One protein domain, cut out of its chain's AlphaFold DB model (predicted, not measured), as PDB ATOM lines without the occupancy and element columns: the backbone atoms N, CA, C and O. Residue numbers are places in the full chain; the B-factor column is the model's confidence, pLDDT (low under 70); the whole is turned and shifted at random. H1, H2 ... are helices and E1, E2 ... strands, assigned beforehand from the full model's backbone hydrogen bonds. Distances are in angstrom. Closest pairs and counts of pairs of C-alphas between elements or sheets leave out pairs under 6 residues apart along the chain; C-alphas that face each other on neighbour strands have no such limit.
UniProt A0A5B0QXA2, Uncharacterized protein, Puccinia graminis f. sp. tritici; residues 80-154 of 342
ATOM      1  N   GLY A  80      26.415 -55.147  57.731       93.81
ATOM      2  CA  GLY A  80      24.978 -55.059  58.013       93.81
ATOM      3  C   GLY A  80      24.192 -54.100  57.112       93.81
ATOM      4  O   GLY A  80      22.991 -53.957  57.314       93.81
ATOM      5  N   VAL A  81      24.835 -53.466  56.125       96.25
ATOM      6  CA  VAL A  81      24.163 -52.655  55.099       96.25
ATOM      7  C   VAL A  81      24.171 -53.417  53.778       96.25
ATOM      8  O   VAL A  81      25.218 -53.879  53.329       96.25
ATOM      9  N   GLU A  82      23.003 -53.550  53.152       95.19
ATOM     10  CA  GLU A  82      22.893 -54.100  51.803       95.19
ATOM     11  C   GLU A  82      23.021 -52.980  50.769       95.19
ATOM     12  O   GLU A  82      22.290 -51.989  50.802       95.19
ATOM     13  N   TYR A  83      23.959 -53.149  49.843       95.75
ATOM     14  CA  TYR A  83      24.206 -52.218  48.749       95.75
ATOM     15  C   TYR A  83      23.642 -52.799  47.458       95.75
ATOM     16  O   TYR A  83      23.875 -53.970  47.154       95.75
ATOM     17  N   PHE A  84      22.942 -51.974  46.684       94.94
ATOM     18  CA  PHE A  84      22.365 -52.353  45.398       94.94
ATOM     19  C   PHE A  84      22.773 -51.347  44.331       94.94
ATOM     20  O   PHE A  84      22.883 -50.153  44.612       94.94
ATOM     21  N   SER A  85      22.954 -51.818  43.101       93.44
ATOM     22  CA  SER A  85      23.241 -50.954  41.954       93.44
ATOM     23  C   SER A  85      22.457 -51.373  40.717       93.44
ATOM     24  O   SER A  85      22.158 -52.550  40.506       93.44
ATOM     25  N   ILE A  86      22.126 -50.376  39.898       92.94
ATOM     26  CA  ILE A  86      21.487 -50.513  38.590       92.94
ATOM     27  C   ILE A  86      22.276 -49.622  37.633       92.94
ATOM     28  O   ILE A  86      22.635 -48.502  37.990       92.94
ATOM     29  N   ALA A  87      22.540 -50.118  36.430       92.00
ATOM     30  CA  ALA A  87      23.187 -49.344  35.379       92.00
ATOM     31  C   ALA A  87      22.188 -48.978  34.275       92.00
ATOM     32  O   ALA A  87      21.213 -49.695  34.050       92.00
ATOM     33  N   ALA A  88      22.464 -47.901  33.548       90.19
ATOM     34  CA  ALA A  88      21.810 -47.582  32.285       90.19
ATOM     35  C   ALA A  88      22.762 -47.850  31.115       90.19
ATOM     36  O   ALA A  88      23.987 -47.819  31.258       90.19
ATOM     37  N   LYS A  89      22.187 -48.131  29.949       89.88
ATOM     38  CA  LYS A  89      22.912 -48.278  28.694       89.88
ATOM     39  C   LYS A  89      22.090 -47.688  27.553       89.88
ATOM     40  O   LYS A  89      20.934 -48.071  27.355       89.88
ATOM     41  N   ILE A  90      22.734 -46.848  26.745       87.00
ATOM     42  CA  ILE A  90      22.134 -46.293  25.530       87.00
ATOM     43  C   ILE A  90      21.739 -47.403  24.547       87.00
ATOM     44  O   ILE A  90      22.372 -48.458  24.456       87.00
ATOM     45  N   GLY A  91      20.648 -47.178  23.816       78.25
ATOM     46  CA  GLY A  91      20.146 -48.134  22.832       78.25
ATOM     47  C   GLY A  91      21.120 -48.357  21.671       78.25
ATOM     48  O   GLY A  91      22.052 -47.586  21.456       78.25
ATOM     49  N   LYS A  92      20.872 -49.394  20.858       66.69
ATOM     50  CA  LYS A  92      21.686 -49.697  19.659       66.69
ATOM     51  C   LYS A  92      21.734 -48.546  18.649       66.69
ATOM     52  O   LYS A  92      22.677 -48.458  17.873       66.69
ATOM     53  N   ASN A  93      20.724 -47.680  18.672       63.81
ATOM     54  CA  ASN A  93      20.612 -46.514  17.804       63.81
ATOM     55  C   ASN A  93      21.462 -45.328  18.305       63.81
ATOM     56  O   ASN A  93      21.517 -44.301  17.633       63.81
ATOM     57  N   GLY A  94      22.132 -45.475  19.455       67.69
ATOM     58  CA  GLY A  94      22.921 -44.426  20.087       67.69
ATOM     59  C   GLY A  94      22.065 -43.272  20.611       67.69
ATOM     60  O   GLY A  94      20.840 -43.358  20.690       67.69
ATOM     61  N   LEU A  95      22.736 -42.185  20.984       67.31
ATOM     62  CA  LEU A  95      22.093 -40.918  21.325       67.31
ATOM     63  C   LEU A  95      21.874 -40.091  20.056       67.31
ATOM     64  O   LEU A  95      22.744 -40.051  19.182       67.31
ATOM     65  N   SER A  96      20.750 -39.377  19.980       64.31
ATOM     66  CA  SER A  96      20.512 -38.387  18.924       64.31
ATOM     67  C   SER A  96      21.655 -37.371  18.875       64.31
ATOM     68  O   SER A  96      22.138 -36.933  19.912       64.31
ATOM     69  N   LEU A  97      22.054 -36.926  17.683       57.41
ATOM     70  CA  LEU A  97      23.167 -35.975  17.504       57.41
ATOM     71  C   LEU A  97      22.951 -34.626  18.218       57.41
ATOM     72  O   LEU A  97      23.905 -33.917  18.525       57.41
ATOM     73  N   ILE A  98      21.691 -34.280  18.487       59.31
ATOM     74  CA  ILE A  98      21.277 -33.087  19.241       59.31
ATOM     75  C   ILE A  98      21.244 -33.309  20.762       59.31
ATOM     76  O   ILE A  98      21.039 -32.358  21.516       59.31
ATOM     77  N   HIS A  99      21.407 -34.552  21.217       63.66
ATOM     78  CA  HIS A  99      21.360 -34.911  22.625       63.66
ATOM     79  C   HIS A  99      22.609 -34.368  23.338       63.66
ATOM     80  O   HIS A  99      23.722 -34.630  22.879       63.66
ATOM     81  N   PRO A 100      22.490 -33.672  24.482       67.38
ATOM     82  CA  PRO A 100      23.656 -33.099  25.164       67.38
ATOM     83  C   PRO A 100      24.709 -34.135  25.589       67.38
ATOM     84  O   PRO A 100      25.896 -33.823  25.665       67.38
ATOM     85  N   LEU A 101      24.287 -35.383  25.816       76.12
ATOM     86  CA  LEU A 101      25.182 -36.502  26.137       76.12
ATOM     87  C   LEU A 101      25.816 -37.177  24.907       76.12
ATOM     88  O   LEU A 101      26.613 -38.095  25.077       76.12
ATOM     89  N   TRP A 102      25.509 -36.739  23.680       74.38
ATOM     90  CA  TRP A 102      26.068 -37.336  22.461       74.38
ATOM     91  C   TRP A 102      27.593 -37.202  22.397       74.38
ATOM     92  O   TRP A 102      28.289 -38.190  22.179       74.38
ATOM     93  N   LEU A 103      28.124 -35.999  22.640       70.50
ATOM     94  CA  LEU A 103      29.569 -35.756  22.603       70.50
ATOM     95  C   LEU A 103      30.312 -36.527  23.716       70.50
ATOM     96  O   LEU A 103      31.290 -37.208  23.401       70.50
ATOM     97  N   PRO A 104      29.876 -36.480  24.992       73.25
ATOM     98  CA  PRO A 104      30.447 -37.326  26.037       73.25
ATOM     99  C   PRO A 104      30.356 -38.828  25.735       73.25
ATOM    100  O   PRO A 104      31.345 -39.536  25.916       73.25
ATOM    101  N   GLY A 105      29.224 -39.304  25.208       73.88
ATOM    102  CA  GLY A 105      29.040 -40.700  24.813       73.88
ATOM    103  C   GLY A 105      30.016 -41.132  23.718       73.88
ATOM    104  O   GLY A 105      30.702 -42.135  23.875       73.88
ATOM    105  N   LEU A 106      30.175 -40.320  22.668       74.50
ATOM    106  CA  LEU A 106      31.142 -40.567  21.594       74.50
ATOM    107  C   LEU A 106      32.578 -40.641  22.125       74.50
ATOM    108  O   LEU A 106      33.369 -41.471  21.678       74.50
ATOM    109  N   LEU A 107      32.931 -39.781  23.084       72.50
ATOM    110  CA  LEU A 107      34.247 -39.823  23.718       72.50
ATOM    111  C   LEU A 107      34.451 -41.119  24.502       72.50
ATOM    112  O   LEU A 107      35.513 -41.717  24.382       72.50
ATOM    113  N   ILE A 108      33.457 -41.568  25.270       77.00
ATOM    114  CA  ILE A 108      33.530 -42.844  25.995       77.00
ATOM    115  C   ILE A 108      33.721 -43.992  25.006       77.00
ATOM    116  O   ILE A 108      34.660 -44.764  25.162       77.00
ATOM    117  N   ASP A 109      32.919 -44.035  23.944       74.50
ATOM    118  CA  ASP A 109      33.043 -45.018  22.870       74.50
ATOM    119  C   ASP A 109      34.454 -45.057  22.258       74.50
ATOM    120  O   ASP A 109      34.969 -46.119  21.932       74.50
ATOM    121  N   ARG A 110      35.122 -43.914  22.089       71.19
ATOM    122  CA  ARG A 110      36.478 -43.882  21.510       71.19
ATOM    123  C   ARG A 110      37.593 -44.164  22.515       71.19
ATOM    124  O   ARG A 110      38.687 -44.540  22.103       71.19
ATOM    125  N   LEU A 111      37.353 -43.918  23.800       68.81
ATOM    126  CA  LEU A 111      38.351 -44.057  24.863       68.81
ATOM    127  C   LEU A 111      38.339 -45.440  25.513       68.81
ATOM    128  O   LEU A 111      39.362 -45.861  26.050       68.81
ATOM    129  N   VAL A 112      37.194 -46.112  25.500       67.56
ATOM    130  CA  VAL A 112      37.017 -47.441  26.073       67.56
ATOM    131  C   VAL A 112      37.324 -48.488  25.001       67.56
ATOM    132  O   VAL A 112      36.839 -48.404  23.878       67.56
ATOM    133  N   GLU A 113      38.169 -49.468  25.332       57.97
ATOM    134  CA  GLU A 113      38.550 -50.531  24.399       57.97
ATOM    135  C   GLU A 113      37.364 -51.453  24.043       57.97
ATOM    136  O   GLU A 113      36.373 -51.581  24.765       57.97
ATOM    137  N   THR A 114      37.511 -52.127  22.902       53.38
ATOM    138  CA  THR A 114      36.515 -52.835  22.071       53.38
ATOM    139  C   THR A 114      35.525 -53.788  22.757       53.38
ATOM    140  O   THR A 114      34.539 -54.170  22.129       53.38
ATOM    141  N   HIS A 115      35.727 -54.181  24.016       50.66
ATOM    142  CA  HIS A 115      34.816 -55.077  24.741       50.66
ATOM    143  C   HIS A 115      33.661 -54.355  25.454       50.66
ATOM    144  O   HIS A 115      32.668 -54.996  25.804       50.66
ATOM    145  N   GLU A 116      33.749 -53.034  25.622       56.12
ATOM    146  CA  GLU A 116      32.721 -52.215  26.280       56.12
ATOM    147  C   GLU A 116      32.141 -51.118  25.375       56.12
ATOM    148  O   GLU A 116      31.436 -50.221  25.838       56.12
ATOM    149  N   GLN A 117      32.378 -51.224  24.065       60.28
ATOM    150  CA  GLN A 117      31.802 -50.339  23.057       60.28
ATOM    151  C   GLN A 117      30.270 -50.289  23.195       60.28
ATOM    152  O   GLN A 117      29.590 -51.322  23.151       60.28
ATOM    153  N   GLY A 118      29.714 -49.095  23.405       64.69
ATOM    154  CA  GLY A 118      28.289 -48.904  23.664       64.69
ATOM    155  C   GLY A 118      27.775 -49.457  25.002       64.69
ATOM    156  O   GLY A 118      26.565 -49.592  25.158       64.69
ATOM    157  N   ASN A 119      28.626 -49.807  25.974       83.38
ATOM    158  CA  ASN A 119      28.229 -50.153  27.351       83.38
ATOM    159  C   ASN A 119      28.324 -48.936  28.282       83.38
ATOM    160  O   ASN A 119      29.003 -48.964  29.310       83.38
ATOM    161  N   HIS A 120      27.632 -47.857  27.930       88.50
ATOM    162  CA  HIS A 120      27.553 -46.648  28.743       88.50
ATOM    163  C   HIS A 120      26.194 -45.970  28.587       88.50
ATOM    164  O   HIS A 120      25.465 -46.217  27.628       88.50
ATOM    165  N   ASP A 121      25.865 -45.083  29.513       87.81
ATOM    166  CA  ASP A 121      24.630 -44.288  29.513       87.81
ATOM    167  C   ASP A 121      24.808 -42.883  28.894       87.81
ATOM    168  O   ASP A 121      23.888 -42.068  28.870       87.81
ATOM    169  N   GLY A 122      26.012 -42.601  28.391       81.25
ATOM    170  CA  GLY A 122      26.402 -41.310  27.822       81.25
ATOM    171  C   GLY A 122      27.359 -40.520  28.713       81.25
ATOM    172  O   GLY A 122      28.055 -39.653  28.199       81.25
ATOM    173  N   LEU A 123      27.470 -40.843  30.006       84.38
ATOM    174  CA  LEU A 123      28.443 -40.230  30.924       84.38
ATOM    175  C   LEU A 123      29.265 -41.250  31.713       84.38
ATOM    176  O   LEU A 123      30.433 -40.995  32.012       84.38
ATOM    177  N   VAL A 124      28.659 -42.384  32.049       87.50
ATOM    178  CA  VAL A 124      29.208 -43.410  32.930       87.50
ATOM    179  C   VAL A 124      29.130 -44.763  32.226       87.50
ATOM    180  O   VAL A 124      28.139 -45.096  31.571       87.50
ATOM    181  N   THR A 125      30.202 -45.549  32.323       89.69
ATOM    182  CA  THR A 125      30.210 -46.921  31.804       89.69
ATOM    183  C   THR A 125      29.419 -47.843  32.724       89.69
ATOM    184  O   THR A 125      29.370 -47.650  33.940       89.69
ATOM    185  N   VAL A 126      28.846 -48.907  32.162       90.56
ATOM    186  CA  VAL A 126      28.138 -49.937  32.937       90.56
ATOM    187  C   VAL A 126      29.065 -50.573  33.976       90.56
ATOM    188  O   VAL A 126      28.613 -50.907  35.068       90.56
ATOM    189  N   GLN A 127      30.360 -50.712  33.677       89.69
ATOM    190  CA  GLN A 127      31.351 -51.204  34.633       89.69
ATOM    191  C   GLN A 127      31.494 -50.267  35.837       89.69
ATOM    192  O   GLN A 127      31.461 -50.720  36.977       89.69
ATOM    193  N   SER A 128      31.600 -48.957  35.596       90.19
ATOM    194  CA  SER A 128      31.738 -47.963  36.663       90.19
ATOM    195  C   SER A 128      30.478 -47.824  37.525       90.19
ATOM    196  O   SER A 128      30.577 -47.332  38.647       90.19
ATOM    197  N   ALA A 129      29.308 -48.221  37.020       91.50
ATOM    198  CA  ALA A 129      28.037 -48.157  37.740       91.50
ATOM    199  C   ALA A 129      27.776 -49.375  38.653       91.50
ATOM    200  O   ALA A 129      26.820 -49.368  39.428       91.50
ATOM    201  N   GLN A 130      28.593 -50.430  38.569       93.19
ATOM    202  CA  GLN A 130      28.419 -51.644  39.369       93.19
ATOM    203  C   GLN A 130      28.978 -51.468  40.787       93.19
ATOM    204  O   GLN A 130      30.169 -51.233  40.977       93.19
ATOM    205  N   TRP A 131      28.116 -51.644  41.791       93.06
ATOM    206  CA  TRP A 131      28.488 -51.669  43.210       93.06
ATOM    207  C   TRP A 131      27.581 -52.589  44.035       93.06
ATOM    208  O   TRP A 131      26.371 -52.660  43.802       93.06
ATOM    209  N   GLY A 132      28.140 -53.282  45.028       92.94
ATOM    210  CA  GLY A 132      27.381 -54.211  45.865       92.94
ATOM    211  C   GLY A 132      26.651 -55.282  45.046       92.94
ATOM    212  O   GLY A 132      27.216 -55.893  44.137       92.94
ATOM    213  N   ARG A 133      25.371 -55.510  45.350       94.75
ATOM    214  CA  ARG A 133      24.508 -56.407  44.580       94.75
ATOM    215  C   ARG A 133      23.983 -55.701  43.332       94.75
ATOM    216  O   ARG A 133      23.018 -54.938  43.381       94.75
ATOM    217  N   PHE A 134      24.594 -56.012  42.197       95.69
ATOM    218  CA  PHE A 134      24.150 -55.519  40.901       95.69
ATOM    219  C   PHE A 134      22.833 -56.178  40.471       95.69
ATOM    220  O   PHE A 134      22.743 -57.403  40.372       95.69
ATOM    221  N   LEU A 135      21.805 -55.363  40.236       92.19
ATOM    222  CA  LEU A 135      20.459 -55.817  39.875       92.19
ATOM    223  C   LEU A 135      20.265 -55.953  38.362       92.19
ATOM    224  O   LEU A 135      19.428 -56.740  37.926       92.19
ATOM    225  N   GLY A 136      21.039 -55.219  37.560       91.81
ATOM    226  CA  GLY A 136      20.992 -55.310  36.105       91.81
ATOM    227  C   GLY A 136      21.233 -53.980  35.401       91.81
ATOM    228  O   GLY A 136      21.540 -52.959  36.016       91.81
ATOM    229  N   THR A 137      21.099 -54.018  34.075       91.81
ATOM    230  CA  THR A 137      21.247 -52.851  33.199       91.81
ATOM    231  C   THR A 137      19.933 -52.555  32.490       91.81
ATOM    232  O   THR A 137      19.357 -53.448  31.867       91.81
ATOM    233  N   ILE A 138      19.487 -51.304  32.543       89.12
ATOM    234  CA  ILE A 138      18.347 -50.803  31.778       89.12
ATOM    235  C   ILE A 138      18.852 -50.408  30.389       89.12
ATOM    236  O   ILE A 138      19.740 -49.566  30.255       89.12
ATOM    237  N   VAL A 139      18.326 -51.061  29.355       87.94
ATOM    238  CA  VAL A 139      18.743 -50.862  27.960       87.94
ATOM    239  C   VAL A 139      17.836 -49.843  27.286       87.94
ATOM    240  O   VAL A 139      16.622 -49.906  27.445       87.94
ATOM    241  N   GLY A 140      18.419 -48.975  26.458       82.88
ATOM    242  CA  GLY A 140      17.672 -47.932  25.756       82.88
ATOM    243  C   GLY A 140      17.454 -46.685  26.602       82.88
ATOM    244  O   GLY A 140      16.588 -45.895  26.260       82.88
ATOM    245  N   THR A 141      18.235 -46.525  27.669       83.56
ATOM    246  CA  THR A 141      18.088 -45.451  28.648       83.56
ATOM    247  C   THR A 141      19.398 -44.694  28.786       83.56
ATOM    248  O   THR A 141      20.465 -45.306  28.902       83.56
ATOM    249  N   ASP A 142      19.320 -43.367  28.762       84.81
ATOM    250  CA  ASP A 142      20.468 -42.492  28.997       84.81
ATOM    251  C   ASP A 142      20.628 -42.100  30.481       84.81
ATOM    252  O   ASP A 142      19.798 -42.414  31.341       84.81
ATOM    253  N   HIS A 143      21.733 -41.419  30.792       87.75
ATOM    254  CA  HIS A 143      22.081 -41.013  32.156       87.75
ATOM    255  C   HIS A 143      21.050 -40.077  32.820       87.75
ATOM    256  O   HIS A 143      20.973 -39.985  34.047       87.75
ATOM    257  N   TRP A 144      20.277 -39.327  32.036       82.94
ATOM    258  CA  TRP A 144      19.263 -38.391  32.527       82.94
ATOM    259  C   TRP A 144      17.870 -39.016  32.573       82.94
ATOM    260  O   TRP A 144      17.075 -38.699  33.459       82.94
ATOM    261  N   GLU A 145      17.593 -39.967  31.694       80.88
ATOM    262  CA  GLU A 145      16.345 -40.714  31.666       80.88
ATOM    263  C   GLU A 145      16.220 -41.679  32.855       80.88
ATOM    264  O   GLU A 145      15.160 -41.736  33.476       80.88
ATOM    265  N   ILE A 146      17.304 -42.344  33.286       81.25
ATOM    266  CA  ILE A 146      17.259 -43.264  34.447       81.25
ATOM    267  C   ILE A 146      16.862 -42.573  35.768       81.25
ATOM    268  O   ILE A 146      16.384 -43.223  36.696       81.25
ATOM    269  N   ARG A 147      17.024 -41.247  35.856       77.19
ATOM    270  CA  ARG A 147      16.628 -40.412  37.009       77.19
ATOM    271  C   ARG A 147      15.270 -39.720  36.830       77.19
ATOM    272  O   ARG A 147      14.949 -38.831  37.615       77.19
ATOM    273  N   GLY A 148      14.513 -40.075  35.790       69.44
ATOM    274  CA  GLY A 148      13.202 -39.498  35.474       69.44
ATOM    275  C   GLY A 148      13.247 -38.158  34.731       69.44
ATOM    276  O   GLY A 148      12.213 -37.527  34.546       69.44
ATOM    277  N   SER A 149      14.421 -37.695  34.289       61.34
ATOM    278  CA  SER A 149      14.561 -36.451  33.525       61.34
ATOM    279  C   SER A 149      14.680 -36.754  32.032       61.34
ATOM    280  O   SER A 149      15.723 -36.560  31.415       61.34
ATOM    281  N   SER A 150      13.589 -37.216  31.419       57.16
ATOM    282  CA  SER A 150      13.534 -37.470  29.971       57.16
ATOM    283  C   SER A 150      13.325 -36.179  29.181       57.16
ATOM    284  O   SER A 150      12.446 -36.093  28.326       57.16
ATOM    285  N   ALA A 151      14.131 -35.146  29.442       51.25
ATOM    286  CA  ALA A 151      14.062 -33.890  28.697       51.25
ATOM    287  C   ALA A 151      14.406 -34.058  27.205       51.25
ATOM    288  O   ALA A 151      14.168 -33.155  26.415       51.25
ATOM    289  N   PHE A 152      14.960 -35.201  26.788       51.19
ATOM    290  CA  PHE A 152      15.389 -35.442  25.406       51.19
ATOM    291  C   PHE A 152      15.181 -36.900  24.934       51.19
ATOM    292  O   PHE A 152      15.611 -37.240  23.832       51.19
ATOM    293  N   GLY A 153      14.505 -37.728  25.746       44.44
ATOM    294  CA  GLY A 153      14.181 -39.134  25.462       44.44
ATOM    295  C   GLY A 153      12.977 -39.294  24.524       44.44
ATOM    296  O   GLY A 153      12.142 -38.394  24.415       44.44
ATOM    297  N   ALA A 154      12.948 -40.423  23.812       40.44
ATOM    298  CA  ALA A 154      12.053 -40.747  22.701       40.44
ATOM    299  C   ALA A 154      10.557 -40.548  23.006       40.44
ATOM    300  O   ALA A 154      10.116 -40.724  24.138       40.44
TER     301      ALA A 154
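What this domain is: This is residues 80 to 154 of the 342 residues of an uncharacterized protein of Puccinia graminis f. sp. tritici (UniProt A0A5B0QXA2). There is little regular structure: two parallel strands, E1 and E2, lie side by side, the short helix H1 lies beyond their last residues, and loops make up the rest. Residues 112 to 132 lead back from H1 to the start of E2. The printed part has 75 residues, 23 in named elements, in the order E1, H1, E2; the class is mixed. It is compact, radius of gyration of the C-alphas 12.6 A, and only just elongated, spanning 45 by 29 by 16 A.

How they stand to each other: E1, residues 84 to 89, and E2, residues 133 to 139, are parallel neighbours at 20 degrees; N 87 and O 136 are within hydrogen-bond range at 3.0 A, N 138 and O 87 at 2.8 A. With H1, residues 102 to 111, they form a strand-helix-strand unit, two parallel neighbour strands with a helix between them in the chain, its crossover right-handed. Every O i to N i+4 pair in H1 is within hydrogen-bond range.

Where its parts are: E1 begins at C-alpha 84 (22.365, -52.353, 45.398) and measures 17.2 A, H1 14.2 A. E2, 18.4 A, ends at C-alpha 139 (18.743, -50.862, 27.960).

The domain as a whole: The farthest C-alphas, Gly 80 and Leu 97, are 44.8 A apart. The printed part has no cut; both links are long. pLDDT is under 70 at residues 92 to 100, 111 to 118 and 148 to 154.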